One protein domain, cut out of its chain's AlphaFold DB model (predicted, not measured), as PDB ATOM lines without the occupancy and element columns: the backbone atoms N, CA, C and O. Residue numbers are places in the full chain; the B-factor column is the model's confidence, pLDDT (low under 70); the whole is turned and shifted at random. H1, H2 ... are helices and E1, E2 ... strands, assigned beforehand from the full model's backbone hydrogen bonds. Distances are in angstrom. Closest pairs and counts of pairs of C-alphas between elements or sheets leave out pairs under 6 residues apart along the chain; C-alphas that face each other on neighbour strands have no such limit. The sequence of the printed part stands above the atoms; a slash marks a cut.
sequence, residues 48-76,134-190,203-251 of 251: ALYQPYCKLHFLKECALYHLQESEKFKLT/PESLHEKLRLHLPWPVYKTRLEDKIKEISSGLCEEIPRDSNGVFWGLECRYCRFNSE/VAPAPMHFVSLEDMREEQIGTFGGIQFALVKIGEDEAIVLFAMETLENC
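Overview. This is residues 48 to 76, 134 to 190 and 203 to 251 of the 251 residues of an uncharacterized protein of Hypoxylon sp. CI-4A (UniProt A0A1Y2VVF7). A strongly twisted sheet of four antiparallel strands has two long helices, H1 and H3, over one face; they diverge from where the first turns of H3 meet the middle of H1. H1 runs on past the sheet to the short helix H2 at one end of the long axis, and the unnamed stretch of residues 165 to 190 loops out to the other end at Asp 172. The printed part has 135 residues, with three named helices and four named strands in the order E1 H1 H2 H3 E2 E3 E4; the sheet's order is E1 E4 E3 E2. The class is mixed, helices and strands; the whole is compact, with a radius of gyration of the C-alphas of 15.5 A and spans of 50 by 34 by 27 A.

Arrangement. Edge strand E1, residues 51 to 53, is antiparallel to E4, residues 237 to 245, with N 53 and O 240 2.8 A apart, within hydrogen-bond range. A tight link leads from E1 to H1, residues 55 to 76, which is on the sheet at a height of 10.1 A, over E4 and along the strands, at 4 degrees to E4 on the local plane; its closest C-alphas to E4 are Lys 55 and Ile 240, 6.5 A. With residues 70 to 76 alone H1 touches H2, residues 134 to 140, at a shallow tilt of 27 degrees, opposite ways; the closest C-alphas are Phe 73 and Pro 134, 7.1 A. H2 is not on the sheet. H3, residues 147 to 164, touches H1 with residues 147 to 151 alone, at a steep tilt of 43 degrees, opposite ways; the closest C-alphas are His 66 and Trp 147, 7.1 A. H3 is on the same face of the sheet as H1, at a height of 9.0 A over the sheet; it lies over E3, residues 227 to 234, and runs slantwise to the strands, at 43 degrees to E3 on the local plane. E2, residues 221 to 224, then E3 and E4 form a meander, each strand the antiparallel neighbour of the one before, in two hairpins: N 222 and O 229 are 2.8 A apart, and N 241 and O 230 2.9 A. In H1, H2 and H3 every O i to N i+4 pair is within hydrogen-bond range.

Along the chain. E1 begins at C-alpha 51 (42.218, -22.509, 48.360). H1 measures 31.4 A, H3 25.7 A, E3 22.4 A and E4 24.0 A. H3 begins at C-alpha 147 (64.238, -28.392, 44.468), and E4 ends at C-alpha 245 (53.456, -23.641, 54.980).

Size, cuts and confidence. The C-alphas farthest apart, Thr 76 and Asp 172, are 51.0 A apart. Residues 77 to 133 and 191 to 202 are not printed, with C-alpha gaps of 7.8 A and 13.1 A. Mean pLDDT of the printed part is 79.8; residues 166 to 179 and 203 to 210 are among those under 70.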
ATOM      1  N   ALA A  48      47.807 -18.585  48.986       68.69
ATOM      2  CA  ALA A  48      46.476 -18.504  49.564       68.69
ATOM      3  C   ALA A  48      46.116 -19.860  50.163       68.69
ATOM      4  O   ALA A  48      45.684 -20.780  49.470       68.69
ATOM      5  N   LEU A  49      46.319 -19.957  51.473       78.81
ATOM      6  CA  LEU A  49      45.853 -21.080  52.270       78.81
ATOM      7  C   LEU A  49      44.329 -21.235  52.118       78.81
ATOM      8  O   LEU A  49      43.617 -20.263  51.848       78.81
ATOM      9  N   TYR A  50      43.840 -22.458  52.315       80.31
ATOM     10  CA  TYR A  50      42.436 -22.861  52.218       80.31
ATOM     11  C   TYR A  50      41.828 -22.719  50.807       80.31
ATOM     12  O   TYR A  50      40.607 -22.753  50.663       80.31
ATOM     13  N   GLN A  51      42.658 -22.576  49.761       81.50
ATOM     14  CA  GLN A  51      42.218 -22.509  48.360       81.50
ATOM     15  C   GLN A  51      42.610 -23.761  47.556       81.50
ATOM     16  O   GLN A  51      43.675 -24.338  47.797       81.50
ATOM     17  N   PRO A  52      41.785 -24.171  46.572       83.75
ATOM     18  CA  PRO A  52      42.092 -25.267  45.662       83.75
ATOM     19  C   PRO A  52      43.061 -24.856  44.541       83.75
ATOM     20  O   PRO A  52      42.962 -23.798  43.908       83.75
ATOM     21  N   TYR A  53      43.968 -25.772  44.225       85.50
ATOM     22  CA  TYR A  53      44.969 -25.668  43.174       85.50
ATOM     23  C   TYR A  53      44.959 -26.938  42.317       85.50
ATOM     24  O   TYR A  53      44.811 -28.040  42.835       85.50
ATOM     25  N   CYS A  54      45.193 -26.823  41.009       85.62
ATOM     26  CA  CYS A  54      45.605 -27.987  40.228       85.62
ATOM     27  C   CYS A  54      47.059 -28.342  40.580       85.62
ATOM     28  O   CYS A  54      47.835 -27.466  40.980       85.62
ATOM     29  N   LYS A  55      47.458 -29.605  40.381       89.50
ATOM     30  CA  LYS A  55      48.806 -30.097  40.726       89.50
ATOM     31  C   LYS A  55      49.941 -29.201  40.209       89.50
ATOM     32  O   LYS A  55      50.886 -28.935  40.946       89.50
ATOM     33  N   LEU A  56      49.837 -28.687  38.978       88.44
ATOM     34  CA  LEU A  56      50.840 -27.787  38.394       88.44
ATOM     35  C   LEU A  56      51.011 -26.493  39.208       88.44
ATOM     36  O   LEU A  56      52.133 -26.111  39.535       88.44
ATOM     37  N   HIS A  57      49.905 -25.835  39.556       87.50
ATOM     38  CA  HIS A  57      49.938 -24.588  40.317       87.50
ATOM     39  C   HIS A  57      50.309 -24.804  41.784       87.50
ATOM     40  O   HIS A  57      51.062 -24.005  42.333       87.50
ATOM     41  N   PHE A  58      49.873 -25.907  42.396       90.44
ATOM     42  CA  PHE A  58      50.311 -26.289  43.738       90.44
ATOM     43  C   PHE A  58      51.840 -26.441  43.806       90.44
ATOM     44  O   PHE A  58      52.498 -25.839  44.652       90.44
ATOM     45  N   LEU A  59      52.432 -27.178  42.860       92.19
ATOM     46  CA  LEU A  59      53.885 -27.370  42.792       92.19
ATOM     47  C   LEU A  59      54.646 -26.060  42.525       92.19
ATOM     48  O   LEU A  59      55.788 -25.928  42.957       92.19
ATOM     49  N   LYS A  60      54.020 -25.091  41.847       89.88
ATOM     50  CA  LYS A  60      54.568 -23.749  41.609       89.88
ATOM     51  C   LYS A  60      54.628 -22.918  42.896       89.88
ATOM     52  O   LYS A  60      55.681 -22.360  43.189       89.88
ATOM     53  N   GLU A  61      53.560 -22.903  43.697       88.12
ATOM     54  CA  GLU A  61      53.552 -22.282  45.038       88.12
ATOM     55  C   GLU A  61      54.622 -22.927  45.939       88.12
ATOM     56  O   GLU A  61      55.424 -22.242  46.573       88.12
ATOM     57  N   CYS A  62      54.718 -24.261  45.917       91.31
ATOM     58  CA  CYS A  62      55.725 -25.009  46.675       91.31
ATOM     59  C   CYS A  62      57.169 -24.696  46.235       91.31
ATOM     60  O   CYS A  62      58.072 -24.709  47.071       91.31
ATOM     61  N   ALA A  63      57.396 -24.395  44.951       92.00
ATOM     62  CA  ALA A  63      58.702 -23.981  44.434       92.00
ATOM     63  C   ALA A  63      59.104 -22.585  44.935       92.00
ATOM     64  O   ALA A  63      60.265 -22.366  45.284       92.00
ATOM     65  N   LEU A  64      58.145 -21.651  44.987       90.25
ATOM     66  CA  LEU A  64      58.351 -20.304  45.524       90.25
ATOM     67  C   LEU A  64      58.675 -20.357  47.022       90.25
ATOM     68  O   LEU A  64      59.670 -19.770  47.441       90.25
ATOM     69  N   TYR A  65      57.907 -21.131  47.795       90.44
ATOM     70  CA  TYR A  65      58.171 -21.408  49.211       90.44
ATOM     71  C   TYR A  65      59.565 -22.015  49.437       90.44
ATOM     72  O   TYR A  65      60.350 -21.479  50.223       90.44
ATOM     73  N   HIS A  66      59.912 -23.086  48.707       92.31
ATOM     74  CA  HIS A  66      61.215 -23.751  48.835       92.31
ATOM     75  C   HIS A  66      62.370 -22.781  48.572       92.31
ATOM     76  O   HIS A  66      63.319 -22.731  49.358       92.31
ATOM     77  N   LEU A  67      62.269 -21.970  47.514       91.44
ATOM     78  CA  LEU A  67      63.264 -20.952  47.183       91.44
ATOM     79  C   LEU A  67      63.364 -19.879  48.277       91.44
ATOM     80  O   LEU A  67      64.470 -19.587  48.730       91.44
ATOM     81  N   GLN A  68      62.233 -19.318  48.710       89.56
ATOM     82  CA  GLN A  68      62.184 -18.219  49.673       89.56
ATOM     83  C   GLN A  68      62.772 -18.619  51.031       89.56
ATOM     84  O   GLN A  68      63.649 -17.922  51.544       89.56
ATOM     85  N   GLU A  69      62.352 -19.749  51.602       89.81
ATOM     86  CA  GLU A  69      62.873 -20.196  52.897       89.81
ATOM     87  C   GLU A  69      64.336 -20.670  52.784       89.81
ATOM     88  O   GLU A  69      65.143 -20.400  53.676       89.81
ATOM     89  N   SER A  70      64.745 -21.259  51.651       88.44
ATOM     90  CA  SER A  70      66.162 -21.565  51.384       88.44
ATOM     91  C   SER A  70      67.039 -20.307  51.276       88.44
ATOM     92  O   SER A  70      68.208 -20.330  51.668       88.44
ATOM     93  N   GLU A  71      66.520 -19.206  50.726       88.69
ATOM     94  CA  GLU A  71      67.211 -17.911  50.683       88.69
ATOM     95  C   GLU A  71      67.278 -17.263  52.073       88.69
ATOM     96  O   GLU A  71      68.367 -16.860  52.491       88.69
ATOM     97  N   LYS A  72      66.176 -17.260  52.839       86.62
ATOM     98  CA  LYS A  72      66.171 -16.818  54.246       86.62
ATOM     99  C   LYS A  72      67.199 -17.580  55.082       86.62
ATOM    100  O   LYS A  72      68.002 -16.952  55.770       86.62
ATOM    101  N   PHE A  73      67.250 -18.911  54.980       86.62
ATOM    102  CA  PHE A  73      68.224 -19.724  55.715       86.62
ATOM    103  C   PHE A  73      69.676 -19.327  55.406       86.62
ATOM    104  O   PHE A  73      70.491 -19.200  56.322       86.62
ATOM    105  N   LYS A  74      70.009 -19.077  54.130       86.88
ATOM    106  CA  LYS A  74      71.347 -18.603  53.732       86.88
ATOM    107  C   LYS A  74      71.676 -17.255  54.374       86.88
ATOM    108  O   LYS A  74      72.762 -17.118  54.931       86.88
ATOM    109  N   LEU A  75      70.742 -16.301  54.349       83.94
ATOM    110  CA  LEU A  75      70.917 -14.975  54.952       83.94
ATOM    111  C   LEU A  75      71.107 -15.057  56.475       83.94
ATOM    112  O   LEU A  75      72.040 -14.453  57.005       83.94
ATOM    113  N   THR A  76      70.300 -15.861  57.175       82.00
ATOM    114  CA  THR A  76      70.456 -16.125  58.616       82.00
ATOM    115  C   THR A  76      71.814 -16.758  58.921       82.00
ATOM    116  O   THR A  76      72.530 -16.329  59.824       82.00
ATOM    117  N   PRO A 134      68.391 -22.851  63.491       79.06
ATOM    118  CA  PRO A 134      67.944 -22.683  62.111       79.06
ATOM    119  C   PRO A 134      68.394 -23.853  61.220       79.06
ATOM    120  O   PRO A 134      67.665 -24.238  60.312       79.06
ATOM    121  N   GLU A 135      69.543 -24.482  61.507       82.69
ATOM    122  CA  GLU A 135      69.959 -25.747  60.889       82.69
ATOM    123  C   GLU A 135      68.946 -26.881  61.112       82.69
ATOM    124  O   GLU A 135      68.555 -27.535  60.146       82.69
ATOM    125  N   SER A 136      68.500 -27.103  62.355       84.44
ATOM    126  CA  SER A 136      67.534 -28.163  62.679       84.44
ATOM    127  C   SER A 136      66.165 -27.930  62.031       84.44
ATOM    128  O   SER A 136      65.528 -28.882  61.585       84.44
ATOM    129  N   LEU A 137      65.744 -26.668  61.890       83.94
ATOM    130  CA  LEU A 137      64.523 -26.304  61.170       83.94
ATOM    131  C   LEU A 137      64.659 -26.522  59.661       83.94
ATOM    132  O   LEU A 137      63.794 -27.130  59.040       83.94
ATOM    133  N   HIS A 138      65.777 -26.113  59.068       86.69
ATOM    134  CA  HIS A 138      66.078 -26.349  57.656       86.69
ATOM    135  C   HIS A 138      66.187 -27.856  57.312       86.69
ATOM    136  O   HIS A 138      65.917 -28.275  56.180       86.69
ATOM    137  N   GLU A 139      66.534 -28.693  58.293       89.44
ATOM    138  CA  GLU A 139      66.467 -30.153  58.194       89.44
ATOM    139  C   GLU A 139      65.034 -30.697  58.353       89.44
ATOM    140  O   GLU A 139      64.579 -31.420  57.462       89.44
ATOM    141  N   LYS A 140      64.291 -30.279  59.394       89.44
ATOM    142  CA  LYS A 140      62.865 -30.608  59.638       89.44
ATOM    143  C   LYS A 140      61.998 -30.321  58.407       89.44
ATOM    144  O   LYS A 140      61.275 -31.194  57.930       89.44
ATOM    145  N   LEU A 141      62.132 -29.115  57.853       90.81
ATOM    146  CA  LEU A 141      61.421 -28.641  56.663       90.81
ATOM    147  C   LEU A 141      61.967 -29.246  55.356       90.81
ATOM    148  O   LEU A 141      61.427 -28.994  54.286       90.81
ATOM    149  N   ARG A 142      63.032 -30.062  55.406       92.88
ATOM    150  CA  ARG A 142      63.683 -30.714  54.248       92.88
ATOM    151  C   ARG A 142      64.203 -29.748  53.169       92.88
ATOM    152  O   ARG A 142      64.560 -30.187  52.077       92.88
ATOM    153  N   LEU A 143      64.315 -28.458  53.486       91.25
ATOM    154  CA  LEU A 143      64.765 -27.390  52.582       91.25
ATOM    155  C   LEU A 143      66.231 -27.553  52.143       91.25
ATOM    156  O   LEU A 143      66.614 -27.098  51.070       91.25
ATOM    157  N   HIS A 144      67.030 -28.307  52.908       90.88
ATOM    158  CA  HIS A 144      68.376 -28.733  52.509       90.88
ATOM    159  C   HIS A 144      68.425 -29.572  51.219       90.88
ATOM    160  O   HIS A 144      69.492 -29.690  50.613       90.88
ATOM    161  N   LEU A 145      67.307 -30.172  50.796       93.00
ATOM    162  CA  LEU A 145      67.220 -30.897  49.531       93.00
ATOM    163  C   LEU A 145      67.110 -29.908  48.358       93.00
ATOM    164  O   LEU A 145      66.337 -28.954  48.437       93.00
ATOM    165  N   PRO A 146      67.808 -30.139  47.231       95.00
ATOM    166  CA  PRO A 146      67.629 -29.321  46.038       95.00
ATOM    167  C   PRO A 146      66.210 -29.497  45.480       95.00
ATOM    168  O   PRO A 146      65.663 -30.603  45.518       95.00
ATOM    169  N   TRP A 147      65.640 -28.425  44.913       94.75
ATOM    170  CA  TRP A 147      64.238 -28.392  44.468       94.75
ATOM    171  C   TRP A 147      63.784 -29.620  43.653       94.75
ATOM    172  O   TRP A 147      62.733 -30.153  43.991       94.75
ATOM    173  N   PRO A 148      64.536 -30.161  42.668       96.44
ATOM    174  CA  PRO A 148      64.103 -31.362  41.946       96.44
ATOM    175  C   PRO A 148      63.854 -32.578  42.854       96.44
ATOM    176  O   PRO A 148      62.856 -33.269  42.686       96.44
ATOM    177  N   VAL A 149      64.709 -32.807  43.858       97.00
ATOM    178  CA  VAL A 149      64.573 -33.927  44.809       97.00
ATOM    179  C   VAL A 149      63.442 -33.667  45.806       97.00
ATOM    180  O   VAL A 149      62.701 -34.587  46.152       97.00
ATOM    181  N   TYR A 150      63.289 -32.416  46.250       95.88
ATOM    182  CA  TYR A 150      62.168 -31.995  47.090       95.88
ATOM    183  C   TYR A 150      60.828 -32.201  46.361       95.88
ATOM    184  O   TYR A 150      59.923 -32.836  46.898       95.88
ATOM    185  N   LYS A 151      60.742 -31.738  45.105       96.12
ATOM    186  CA  LYS A 151      59.583 -31.862  44.217       96.12
ATOM    187  C   LYS A 151      59.188 -33.319  44.006       96.12
ATOM    188  O   LYS A 151      58.032 -33.640  44.241       96.12
ATOM    189  N   THR A 152      60.119 -34.197  43.620       96.88
ATOM    190  CA  THR A 152      59.804 -35.619  43.400       96.88
ATOM    191  C   THR A 152      59.207 -36.252  44.653       96.88
ATOM    192  O   THR A 152      58.143 -36.849  44.573       96.88
ATOM    193  N   ARG A 153      59.803 -36.028  45.831       96.94
ATOM    194  CA  ARG A 153      59.278 -36.575  47.095       96.94
ATOM    195  C   ARG A 153      57.916 -35.991  47.502       96.94
ATOM    196  O   ARG A 153      57.123 -36.691  48.126       96.94
ATOM    197  N   LEU A 154      57.636 -34.732  47.159       96.00
ATOM    198  CA  LEU A 154      56.316 -34.120  47.334       96.00
ATOM    199  C   LEU A 154      55.290 -34.722  46.357       96.00
ATOM    200  O   LEU A 154      54.169 -35.025  46.753       96.00
ATOM    201  N   GLU A 155      55.672 -34.948  45.097       95.69
ATOM    202  CA  GLU A 155      54.841 -35.614  44.088       95.69
ATOM    203  C   GLU A 155      54.561 -37.082  44.432       95.69
ATOM    204  O   GLU A 155      53.439 -37.539  44.215       95.69
ATOM    205  N   ASP A 156      55.533 -37.789  45.014       96.00
ATOM    206  CA  ASP A 156      55.361 -39.137  45.558       96.00
ATOM    207  C   ASP A 156      54.354 -39.130  46.714       96.00
ATOM    208  O   ASP A 156      53.456 -39.968  46.733       96.00
ATOM    209  N   LYS A 157      54.425 -38.149  47.630       95.12
ATOM    210  CA  LYS A 157      53.458 -38.029  48.736       95.12
ATOM    211  C   LYS A 157      52.048 -37.680  48.250       95.12
ATOM    212  O   LYS A 157      51.079 -38.241  48.752       95.12
ATOM    213  N   ILE A 158      51.918 -36.813  47.240       94.00
ATOM    214  CA  ILE A 158      50.639 -36.566  46.549       94.00
ATOM    215  C   ILE A 158      50.105 -37.874  45.947       94.00
ATOM    216  O   ILE A 158      48.936 -38.202  46.117       94.00
ATOM    217  N   LYS A 159      50.958 -38.651  45.268       92.44
ATOM    218  CA  LYS A 159      50.560 -39.919  44.644       92.44
ATOM    219  C   LYS A 159      50.146 -40.975  45.674       92.44
ATOM    220  O   LYS A 159      49.181 -41.692  45.433       92.44
ATOM    221  N   GLU A 160      50.853 -41.066  46.799       92.75
ATOM    222  CA  GLU A 160      50.532 -41.944  47.932       92.75
ATOM    223  C   GLU A 160      49.101 -41.686  48.429       92.75
ATOM    224  O   GLU A 160      48.288 -42.606  48.462       92.75
ATOM    225  N   ILE A 161      48.772 -40.418  48.703       91.62
ATOM    226  CA  ILE A 161      47.443 -39.989  49.163       91.62
ATOM    227  C   ILE A 161      46.388 -40.248  48.075       91.62
ATOM    228  O   ILE A 161      45.395 -40.917  48.334       91.62
ATOM    229  N   SER A 162      46.628 -39.812  46.832       88.69
ATOM    230  CA  SER A 162      45.727 -40.038  45.684       88.69
ATOM    231  C   SER A 162      45.389 -41.523  45.474       88.69
ATOM    232  O   SER A 162      44.243 -41.857  45.157       88.69
ATOM    233  N   SER A 163      46.357 -42.415  45.713       87.25
ATOM    234  CA  SER A 163      46.183 -43.870  45.609       87.25
ATOM    235  C   SER A 163      45.382 -44.471  46.771       87.25
ATOM    236  O   SER A 163      44.765 -45.516  46.589       87.25
ATOM    237  N   GLY A 164      45.380 -43.831  47.946       81.50
ATOM    238  CA  GLY A 164      44.547 -44.213  49.092       81.50
ATOM    239  C   GLY A 164      43.086 -43.761  48.975       81.50
ATOM    240  O   GLY A 164      42.207 -44.361  49.587       81.50
ATOM    241  N   LEU A 165      42.801 -42.741  48.159       79.19
ATOM    242  CA  LEU A 165      41.444 -42.227  47.944       79.19
ATOM    243  C   LEU A 165      40.614 -43.155  47.042       79.19
ATOM    244  O   LEU A 165      40.527 -42.940  45.829       79.19
ATOM    245  N   CYS A 166      39.996 -44.162  47.668       58.38
ATOM    246  CA  CYS A 166      39.102 -45.152  47.051       58.38
ATOM    247  C   CYS A 166      37.671 -44.659  46.767       58.38
ATOM    248  O   CYS A 166      36.953 -45.324  46.027       58.38
ATOM    249  N   GLU A 167      37.239 -43.538  47.347       60.09
ATOM    250  CA  GLU A 167      35.870 -43.030  47.190       60.09
ATOM    251  C   GLU A 167      35.851 -41.711  46.417       60.09
ATOM    252  O   GLU A 167      36.423 -40.709  46.854       60.09
ATOM    253  N   GLU A 168      35.149 -41.706  45.284       57.03
ATOM    254  CA  GLU A 168      34.716 -40.477  44.625       57.03
ATOM    255  C   GLU A 168      33.672 -39.780  45.503       57.03
ATOM    256  O   GLU A 168      32.677 -40.392  45.897       57.03
ATOM    257  N   ILE A 169      33.863 -38.489  45.784       57.94
ATOM    258  CA  ILE A 169      32.798 -37.674  46.372       57.94
ATOM    259  C   ILE A 169      31.725 -37.518  45.283       57.94
ATOM    260  O   ILE A 169      32.029 -36.950  44.227       57.94
ATOM    261  N   PRO A 170      30.489 -38.020  45.475       52.97
ATOM    262  CA  PRO A 170      29.481 -37.972  44.427       52.97
ATOM    263  C   PRO A 170      29.143 -36.514  44.114       52.97
ATOM    264  O   PRO A 170      28.841 -35.741  45.028       52.97
ATOM    265  N   ARG A 171      29.172 -36.148  42.822       52.38
ATOM    266  CA  ARG A 171      28.934 -34.768  42.357       52.38
ATOM    267  C   ARG A 171      27.645 -34.166  42.919       52.38
ATOM    268  O   ARG A 171      27.640 -32.985  43.219       52.38
ATOM    269  N   ASP A 172      26.612 -34.979  43.131       49.56
ATOM    270  CA  ASP A 172      25.301 -34.546  43.631       49.56
ATOM    271  C   ASP A 172      25.228 -34.323  45.159       49.56
ATOM    272  O   ASP A 172      24.177 -33.963  45.692       49.56
ATOM    273  N   SER A 173      26.322 -34.523  45.903       49.19
ATOM    274  CA  SER A 173      26.348 -34.226  47.340       49.19
ATOM    275  C   SER A 173      26.421 -32.713  47.581       49.19
ATOM    276  O   SER A 173      27.406 -32.063  47.256       49.19
ATOM    277  N   ASN A 174      25.375 -32.133  48.180       43.22
ATOM    278  CA  ASN A 174      25.206 -30.688  48.457       43.22
ATOM    279  C   ASN A 174      26.273 -30.034  49.381       43.22
ATOM    280  O   ASN A 174      26.082 -28.907  49.836       43.22
ATOM    281  N   GLY A 175      27.366 -30.721  49.717       47.94
ATOM    282  CA  GLY A 175      28.423 -30.201  50.583       47.94
ATOM    283  C   GLY A 175      29.542 -29.530  49.790       47.94
ATOM    284  O   GLY A 175      30.081 -30.161  48.892       47.94
ATOM    285  N   VAL A 176      29.880 -28.289  50.173       54.25
ATOM    286  CA  VAL A 176      31.171 -27.541  50.108       54.25
ATOM    287  C   VAL A 176      32.017 -27.547  48.810       54.25
ATOM    288  O   VAL A 176      32.585 -26.518  48.455       54.25
ATOM    289  N   PHE A 177      32.107 -28.659  48.086       52.75
ATOM    290  CA  PHE A 177      33.023 -28.925  46.974       52.75
ATOM    291  C   PHE A 177      32.520 -28.465  45.593       52.75
ATOM    292  O   PHE A 177      33.282 -28.470  44.621       52.75
ATOM    293  N   TRP A 178      31.261 -28.029  45.486       50.69
ATOM    294  CA  TRP A 178      30.725 -27.417  44.266       50.69
ATOM    295  C   TRP A 178      31.435 -26.087  43.989       50.69
ATOM    296  O   TRP A 178      31.217 -25.103  44.693       50.69
ATOM    297  N   GLY A 179      32.261 -26.048  42.941       57.62
ATOM    298  CA  GLY A 179      32.992 -24.839  42.548       57.62
ATOM    299  C   GLY A 179      34.430 -24.746  43.066       57.62
ATOM    300  O   GLY A 179      34.980 -23.644  43.096       57.62
ATOM    301  N   LEU A 180      35.079 -25.864  43.424       70.38
ATOM    302  CA  LEU A 180      36.541 -25.882  43.568       70.38
ATOM    303  C   LEU A 180      37.225 -25.674  42.207       70.38
ATOM    304  O   LEU A 180      37.647 -26.610  41.537       70.38
ATOM    305  N   GLU A 181      37.352 -24.414  41.806       73.81
ATOM    306  CA  GLU A 181      38.125 -23.967  40.652       73.81
ATOM    307  C   GLU A 181      39.572 -23.682  41.075       73.81
ATOM    308  O   GLU A 181      39.800 -22.895  41.991       73.81
ATOM    309  N   CYS A 182      40.575 -24.240  40.385       77.88
ATOM    310  CA  CYS A 182      41.974 -23.888  40.651       77.88
ATOM    311  C   CYS A 182      42.159 -22.365  40.586       77.88
ATOM    312  O   CYS A 182      41.886 -21.769  39.543       77.88
ATOM    313  N   ARG A 183      42.710 -21.762  41.651       75.06
ATOM    314  CA  ARG A 183      42.908 -20.305  41.809       75.06
ATOM    315  C   ARG A 183      43.351 -19.565  40.536       75.06
ATOM    316  O   ARG A 183      42.899 -18.447  40.295       75.06
ATOM    317  N   TYR A 184      44.241 -20.176  39.750       75.31
ATOM    318  CA  TYR A 184      44.874 -19.564  38.578       75.31
ATOM    319  C   TYR A 184      44.225 -19.912  37.230       75.31
ATOM    320  O   TYR A 184      43.987 -19.007  36.436       75.31
ATOM    321  N   CYS A 185      43.948 -21.191  36.942       74.81
ATOM    322  CA  CYS A 185      43.408 -21.620  35.636       74.81
ATOM    323  C   CYS A 185      41.940 -22.065  35.663       74.81
ATOM    324  O   CYS A 185      41.356 -22.312  34.608       74.81
ATOM    325  N   ARG A 186      41.330 -22.187  36.848       70.69
ATOM    326  CA  ARG A 186      39.975 -22.730  37.048       70.69
ATOM    327  C   ARG A 186      39.784 -24.123  36.429       70.69
ATOM    328  O   ARG A 186      38.732 -24.424  35.891       70.69
ATOM    329  N   PHE A 187      40.852 -24.927  36.439       67.31
ATOM    330  CA  PHE A 187      40.971 -26.223  35.748       67.31
ATOM    331  C   PHE A 187      40.791 -26.191  34.213       67.31
ATOM    332  O   PHE A 187      40.852 -27.234  33.572       67.31
ATOM    333  N   ASN A 188      40.713 -25.012  33.582       63.22
ATOM    334  CA  ASN A 188      40.745 -24.912  32.123       63.22
ATOM    335  C   ASN A 188      42.147 -25.241  31.593       63.22
ATOM    336  O   ASN A 188      43.129 -24.585  31.950       63.22
ATOM    337  N   SER A 189      42.221 -26.229  30.702       52.94
ATOM    338  CA  SER A 189      43.437 -26.626  29.983       52.94
ATOM    339  C   SER A 189      43.756 -25.718  28.783       52.94
ATOM    340  O   SER A 189      44.899 -25.675  28.336       52.94
ATOM    341  N   GLU A 190      42.782 -24.944  28.288       47.22
ATOM    342  CA  GLU A 190      42.933 -24.028  27.146       47.22
ATOM    343  C   GLU A 190      43.625 -22.693  27.498       47.22
ATOM    344  O   GLU A 190      43.047 -21.601  27.386       47.22
ATOM    345  N   VAL A 203      42.224 -13.202  34.351       44.94
ATOM    346  CA  VAL A 203      40.895 -13.588  34.818       44.94
ATOM    347  C   VAL A 203      40.887 -13.294  36.309       44.94
ATOM    348  O   VAL A 203      41.811 -13.694  37.017       44.94
ATOM    349  N   ALA A 204      39.886 -12.548  36.781       45.50
ATOM    350  CA  ALA A 204      39.762 -12.286  38.209       45.50
ATOM    351  C   ALA A 204      39.790 -13.638  38.948       45.50
ATOM    352  O   ALA A 204      39.133 -14.579  38.465       45.50
ATOM    353  N   PRO A 205      40.552 -13.761  40.055       51.56
ATOM    354  CA  PRO A 205      40.628 -15.013  40.800       51.56
ATOM    355  C   PRO A 205      39.210 -15.507  41.082       51.56
ATOM    356  O   PRO A 205      38.303 -14.696  41.302       51.56
ATOM    357  N   ALA A 206      39.009 -16.820  40.976       50.12
ATOM    358  CA  ALA A 206      37.698 -17.425  41.178       50.12
ATOM    359  C   ALA A 206      37.092 -16.979  42.527       50.12
ATOM    360  O   ALA A 206      37.853 -16.662  43.452       50.12
ATOM    361  N   PRO A 207      35.749 -16.927  42.655       52.66
ATOM    362  CA  PRO A 207      35.102 -16.688  43.940       52.66
ATOM    363  C   PRO A 207      35.744 -17.569  45.014       52.66
ATOM    364  O   PRO A 207      35.917 -18.768  44.810       52.66
ATOM    365  N   MET A 208      36.182 -16.956  46.115       57.50
ATOM    366  CA  MET A 208      37.027 -17.633  47.098       57.50
ATOM    367  C   MET A 208      36.199 -18.613  47.931       57.50
ATOM    368  O   MET A 208      35.736 -18.279  49.021       57.50
ATOM    369  N   HIS A 209      36.023 -19.825  47.413       61.25
ATOM    370  CA  HIS A 209      35.576 -20.972  48.189       61.25
ATOM    371  C   HIS A 209      36.715 -21.370  49.131       61.25
ATOM    372  O   HIS A 209      37.652 -22.066  48.739       61.25
ATOM    373  N   PHE A 210      36.657 -20.847  50.356       68.81
ATOM    374  CA  PHE A 210      37.516 -21.284  51.448       68.81
ATOM    375  C   PHE A 210      37.064 -22.671  51.890       68.81
ATOM    376  O   PHE A 210      35.909 -22.856  52.267       68.81
ATOM    377  N   VAL A 211      37.979 -23.629  51.833       74.25
ATOM    378  CA  VAL A 211      37.758 -25.001  52.292       74.25
ATOM    379  C   VAL A 211      38.413 -25.129  53.659       74.25
ATOM    380  O   VAL A 211      39.601 -24.825  53.757       74.25
ATOM    381  N   SER A 212      37.687 -25.522  54.709       78.31
ATOM    382  CA  SER A 212      38.313 -25.666  56.030       78.31
ATOM    383  C   SER A 212      39.116 -26.968  56.124       78.31
ATOM    384  O   SER A 212      38.964 -27.877  55.302       78.31
ATOM    385  N   LEU A 213      40.020 -27.045  57.102       81.38
ATOM    386  CA  LEU A 213      40.780 -28.271  57.365       81.38
ATOM    387  C   LEU A 213      39.877 -29.320  58.031       81.38
ATOM    388  O   LEU A 213      40.032 -30.515  57.801       81.38
ATOM    389  N   GLU A 214      38.911 -28.853  58.815       81.94
ATOM    390  CA  GLU A 214      37.909 -29.628  59.537       81.94
ATOM    391  C   GLU A 214      36.910 -30.332  58.597       81.94
ATOM    392  O   GLU A 214      36.324 -31.343  58.978       81.94
ATOM    393  N   ASP A 215      36.760 -29.847  57.357       79.94
ATOM    394  CA  ASP A 215      35.950 -30.480  56.302       79.94
ATOM    395  C   ASP A 215      36.659 -31.674  55.616       79.94
ATOM    396  O   ASP A 215      36.069 -32.330  54.753       79.94
ATOM    397  N   MET A 216      37.927 -31.957  55.948       83.44
ATOM    398  CA  MET A 216      38.733 -33.008  55.311       83.44
ATOM    399  C   MET A 216      38.843 -34.269  56.160       83.44
ATOM    400  O   MET A 216      39.095 -34.218  57.363       83.44
ATOM    401  N   ARG A 217      38.778 -35.434  55.506       84.38
ATOM    402  CA  ARG A 217      39.161 -36.705  56.136       84.38
ATOM    403  C   ARG A 217      40.672 -36.761  56.344       84.38
ATOM    404  O   ARG A 217      41.426 -36.311  55.485       84.38
ATOM    405  N   GLU A 218      41.120 -37.402  57.422       85.44
ATOM    406  CA  GLU A 218      42.552 -37.584  57.720       85.44
ATOM    407  C   GLU A 218      43.316 -38.234  56.553       85.44
ATOM    408  O   GLU A 218      44.413 -37.801  56.207       85.44
ATOM    409  N   GLU A 219      42.691 -39.198  55.872       86.88
ATOM    410  CA  GLU A 219      43.221 -39.888  54.686       86.88
ATOM    411  C   GLU A 219      43.467 -38.965  53.482       86.88
ATOM    412  O   GLU A 219      44.278 -39.288  52.618       86.88
ATOM    413  N   GLN A 220      42.779 -37.821  53.406       87.50
ATOM    414  CA  GLN A 220      42.976 -36.822  52.352       87.50
ATOM    415  C   GLN A 220      44.150 -35.887  52.654       87.50
ATOM    416  O   GLN A 220      44.641 -35.236  51.730       87.50
ATOM    417  N   ILE A 221      44.589 -35.793  53.915       91.69
ATOM    418  CA  ILE A 221      45.541 -34.786  54.390       91.69
ATOM    419  C   ILE A 221      46.984 -35.291  54.249       91.69
ATOM    420  O   ILE A 221      47.379 -36.339  54.754       91.69
ATOM    421  N   GLY A 222      47.811 -34.488  53.586       92.81
ATOM    422  CA  GLY A 222      49.244 -34.691  53.432       92.81
ATOM    423  C   GLY A 222      50.065 -33.662  54.195       92.81
ATOM    424  O   GLY A 222      49.754 -32.472  54.198       92.81
ATOM    425  N   THR A 223      51.175 -34.112  54.780       94.38
ATOM    426  CA  THR A 223      52.232 -33.238  55.303       94.38
ATOM    427  C   THR A 223      53.584 -33.589  54.680       94.38
ATOM    428  O   THR A 223      53.964 -34.757  54.568       94.38
ATOM    429  N   PHE A 224      54.328 -32.571  54.237       94.69
ATOM    430  CA  PHE A 224      55.668 -32.730  53.672       94.69
ATOM    431  C   PHE A 224      56.490 -31.435  53.774       94.69
ATOM    432  O   PHE A 224      56.148 -30.432  53.158       94.69
ATOM    433  N   GLY A 225      57.614 -31.462  54.503       89.56
ATOM    434  CA  GLY A 225      58.589 -30.355  54.513       89.56
ATOM    435  C   GLY A 225      58.026 -29.005  54.985       89.56
ATOM    436  O   GLY A 225      58.349 -27.960  54.426       89.56
ATOM    437  N   GLY A 226      57.135 -29.039  55.981       89.00
ATOM    438  CA  GLY A 226      56.397 -27.868  56.468       89.00
ATOM    439  C   GLY A 226      55.133 -27.528  55.680       89.00
ATOM    440  O   GLY A 226      54.371 -26.667  56.100       89.00
ATOM    441  N   ILE A 227      54.877 -28.195  54.553       92.62
ATOM    442  CA  ILE A 227      53.672 -27.994  53.748       92.62
ATOM    443  C   ILE A 227      52.583 -28.941  54.256       92.62
ATOM    444  O   ILE A 227      52.799 -30.154  54.273       92.62
ATOM    445  N   GLN A 228      51.420 -28.407  54.623       94.44
ATOM    446  CA  GLN A 228      50.198 -29.172  54.890       94.44
ATOM    447  C   GLN A 228      49.196 -28.915  53.765       94.44
ATOM    448  O   GLN A 228      48.960 -27.766  53.390       94.44
ATOM    449  N   PHE A 229      48.607 -29.974  53.220       94.00
ATOM    450  CA  PHE A 229      47.659 -29.912  52.109       94.00
ATOM    451  C   PHE A 229      46.626 -31.038  52.214       94.00
ATOM    452  O   PHE A 229      46.823 -31.968  52.989       94.00
ATOM    453  N   ALA A 230      45.558 -30.998  51.421       92.50
ATOM    454  CA  ALA A 230      44.713 -32.164  51.175       92.50
ATOM    455  C   ALA A 230      44.424 -32.378  49.692       92.50
ATOM    456  O   ALA A 230      44.524 -31.451  48.887       92.50
ATOM    457  N   LEU A 231      44.055 -33.612  49.348       90.94
ATOM    458  CA  LEU A 231      43.575 -33.990  48.024       90.94
ATOM    459  C   LEU A 231      42.058 -34.189  48.017       90.94
ATOM    460  O   LEU A 231      41.486 -34.869  48.871       90.94
ATOM    461  N   VAL A 232      41.413 -33.612  47.008       85.31
ATOM    462  CA  VAL A 232      39.977 -33.728  46.751       85.31
ATOM    463  C   VAL A 232      39.795 -34.248  45.329       85.31
ATOM    464  O   VAL A 232      40.331 -33.661  44.390       85.31
ATOM    465  N   LYS A 233      39.036 -35.337  45.169       77.75
ATOM    466  CA  LYS A 233      38.601 -35.855  43.862       77.75
ATOM    467  C   LYS A 233      37.182 -35.368  43.574       77.75
ATOM    468  O   LYS A 233      36.318 -35.487  44.442       77.75
ATOM    469  N   ILE A 234      36.944 -34.821  42.380       69.88
ATOM    470  CA  ILE A 234      35.655 -34.232  41.968       69.88
ATOM    471  C   ILE A 234      35.201 -34.879  40.651       69.88
ATOM    472  O   ILE A 234      35.263 -34.297  39.564       69.88
ATOM    473  N   GLY A 235      34.759 -36.133  40.742       69.62
ATOM    474  CA  GLY A 235      34.752 -37.033  39.588       69.62
ATOM    475  C   GLY A 235      36.195 -37.328  39.166       69.62
ATOM    476  O   GLY A 235      37.008 -37.706  40.003       69.62
ATOM    477  N   GLU A 236      36.518 -37.102  37.892       68.50
ATOM    478  CA  GLU A 236      37.842 -37.393  37.316       68.50
ATOM    479  C   GLU A 236      38.948 -36.387  37.711       68.50
ATOM    480  O   GLU A 236      40.132 -36.702  37.591       68.50
ATOM    481  N   ASP A 237      38.590 -35.187  38.185       70.38
ATOM    482  CA  ASP A 237      39.550 -34.115  38.483       70.38
ATOM    483  C   ASP A 237      40.130 -34.196  39.908       70.38
ATOM    484  O   ASP A 237      39.395 -34.324  40.891       70.38
ATOM    485  N   GLU A 238      41.454 -34.028  40.028       81.50
ATOM    486  CA  GLU A 238      42.162 -33.907  41.311       81.50
ATOM    487  C   GLU A 238      42.504 -32.445  41.645       81.50
ATOM    488  O   GLU A 238      43.316 -31.792  40.975       81.50
ATOM    489  N   ALA A 239      41.942 -31.949  42.748       86.88
ATOM    490  CA  ALA A 239      42.277 -30.665  43.352       86.88
ATOM    491  C   ALA A 239      43.156 -30.851  44.599       86.88
ATOM    492  O   ALA A 239      42.933 -31.747  45.412       86.88
ATOM    493  N   ILE A 240      44.139 -29.967  44.769       90.75
ATOM    494  CA  ILE A 240      45.008 -29.899  45.948       90.75
ATOM    495  C   ILE A 240      44.666 -28.629  46.727       90.75
ATOM    496  O   ILE A 240      44.849 -27.528  46.211       90.75
ATOM    497  N   VAL A 241      44.180 -28.762  47.958       89.31
ATOM    498  CA  VAL A 241      43.945 -27.627  48.862       89.31
ATOM    499  C   VAL A 241      45.195 -27.424  49.710       89.31
ATOM    500  O   VAL A 241      45.632 -28.351  50.385       89.31
ATOM    501  N   LEU A 242      45.791 -26.234  49.677       89.75
ATOM    502  CA  LEU A 242      46.941 -25.895  50.522       89.75
ATOM    503  C   LEU A 242      46.446 -25.354  51.870       89.75
ATOM    504  O   LEU A 242      45.724 -24.367  51.878       89.75
ATOM    505  N   PHE A 243      46.858 -25.935  52.998       88.50
ATOM    506  CA  PHE A 243      46.417 -25.513  54.337       88.50
ATOM    507  C   PHE A 243      47.469 -24.751  55.133       88.50
ATOM    508  O   PHE A 243      47.133 -23.764  55.783       88.50
ATOM    509  N   ALA A 244      48.737 -25.158  55.062       88.56
ATOM    510  CA  ALA A 244      49.819 -24.477  55.767       88.56
ATOM    511  C   ALA A 244      51.155 -24.581  55.026       88.56
ATOM    512  O   ALA A 244      51.398 -25.522  54.268       88.56
ATOM    513  N   MET A 245      52.029 -23.614  55.298       89.56
ATOM    514  CA  MET A 245      53.456 -23.641  54.980       89.56
ATOM    515  C   MET A 245      54.217 -23.113  56.203       89.56
ATOM    516  O   MET A 245      54.190 -21.914  56.482       89.56
ATOM    517  N   GLU A 246      54.845 -24.008  56.963       88.38
ATOM    518  CA  GLU A 246      55.716 -23.662  58.092       88.38
ATOM    519  C   GLU A 246      56.927 -22.857  57.599       88.38
ATOM    520  O   GLU A 246      57.668 -23.308  56.732       88.38
ATOM    521  N   THR A 247      57.164 -21.674  58.162       83.62
ATOM    522  CA  THR A 247      58.374 -20.886  57.885       83.62
ATOM    523  C   THR A 247      59.448 -21.157  58.934       83.62
ATOM    524  O   THR A 247      59.159 -21.623  60.038       83.62
ATOM    525  N   LEU A 248      60.690 -20.769  58.642       73.50
ATOM    526  CA  LEU A 248      61.807 -20.822  59.600       73.50
ATOM    527  C   LEU A 248      61.596 -19.957  60.861       73.50
ATOM    528  O   LEU A 248      62.371 -20.067  61.807       73.50
ATOM    529  N   GLU A 249      60.584 -19.086  60.864       70.69
ATOM    530  CA  GLU A 249      60.236 -18.174  61.962       70.69
ATOM    531  C   GLU A 249      59.096 -18.716  62.849       70.69
ATOM    532  O   GLU A 249      58.933 -18.250  63.975       70.69
ATOM    533  N   ASN A 250      58.330 -19.707  62.367       59.94
ATOM    534  CA  ASN A 250      57.077 -20.185  62.971       59.94
ATOM    535  C   ASN A 250      57.135 -21.671  63.406       59.94
ATOM    536  O   ASN A 250      56.105 -22.346  63.402       59.94
ATOM    537  N   CYS A 251      58.323 -22.196  63.733       53.06
ATOM    538  CA  CYS A 251      58.554 -23.611  64.072       53.06
ATOM    539  C   CYS A 251      58.993 -23.857  65.521       53.06
ATOM    540  O   CYS A 251      59.692 -22.988  66.087       53.06
TER     541      CYS A 251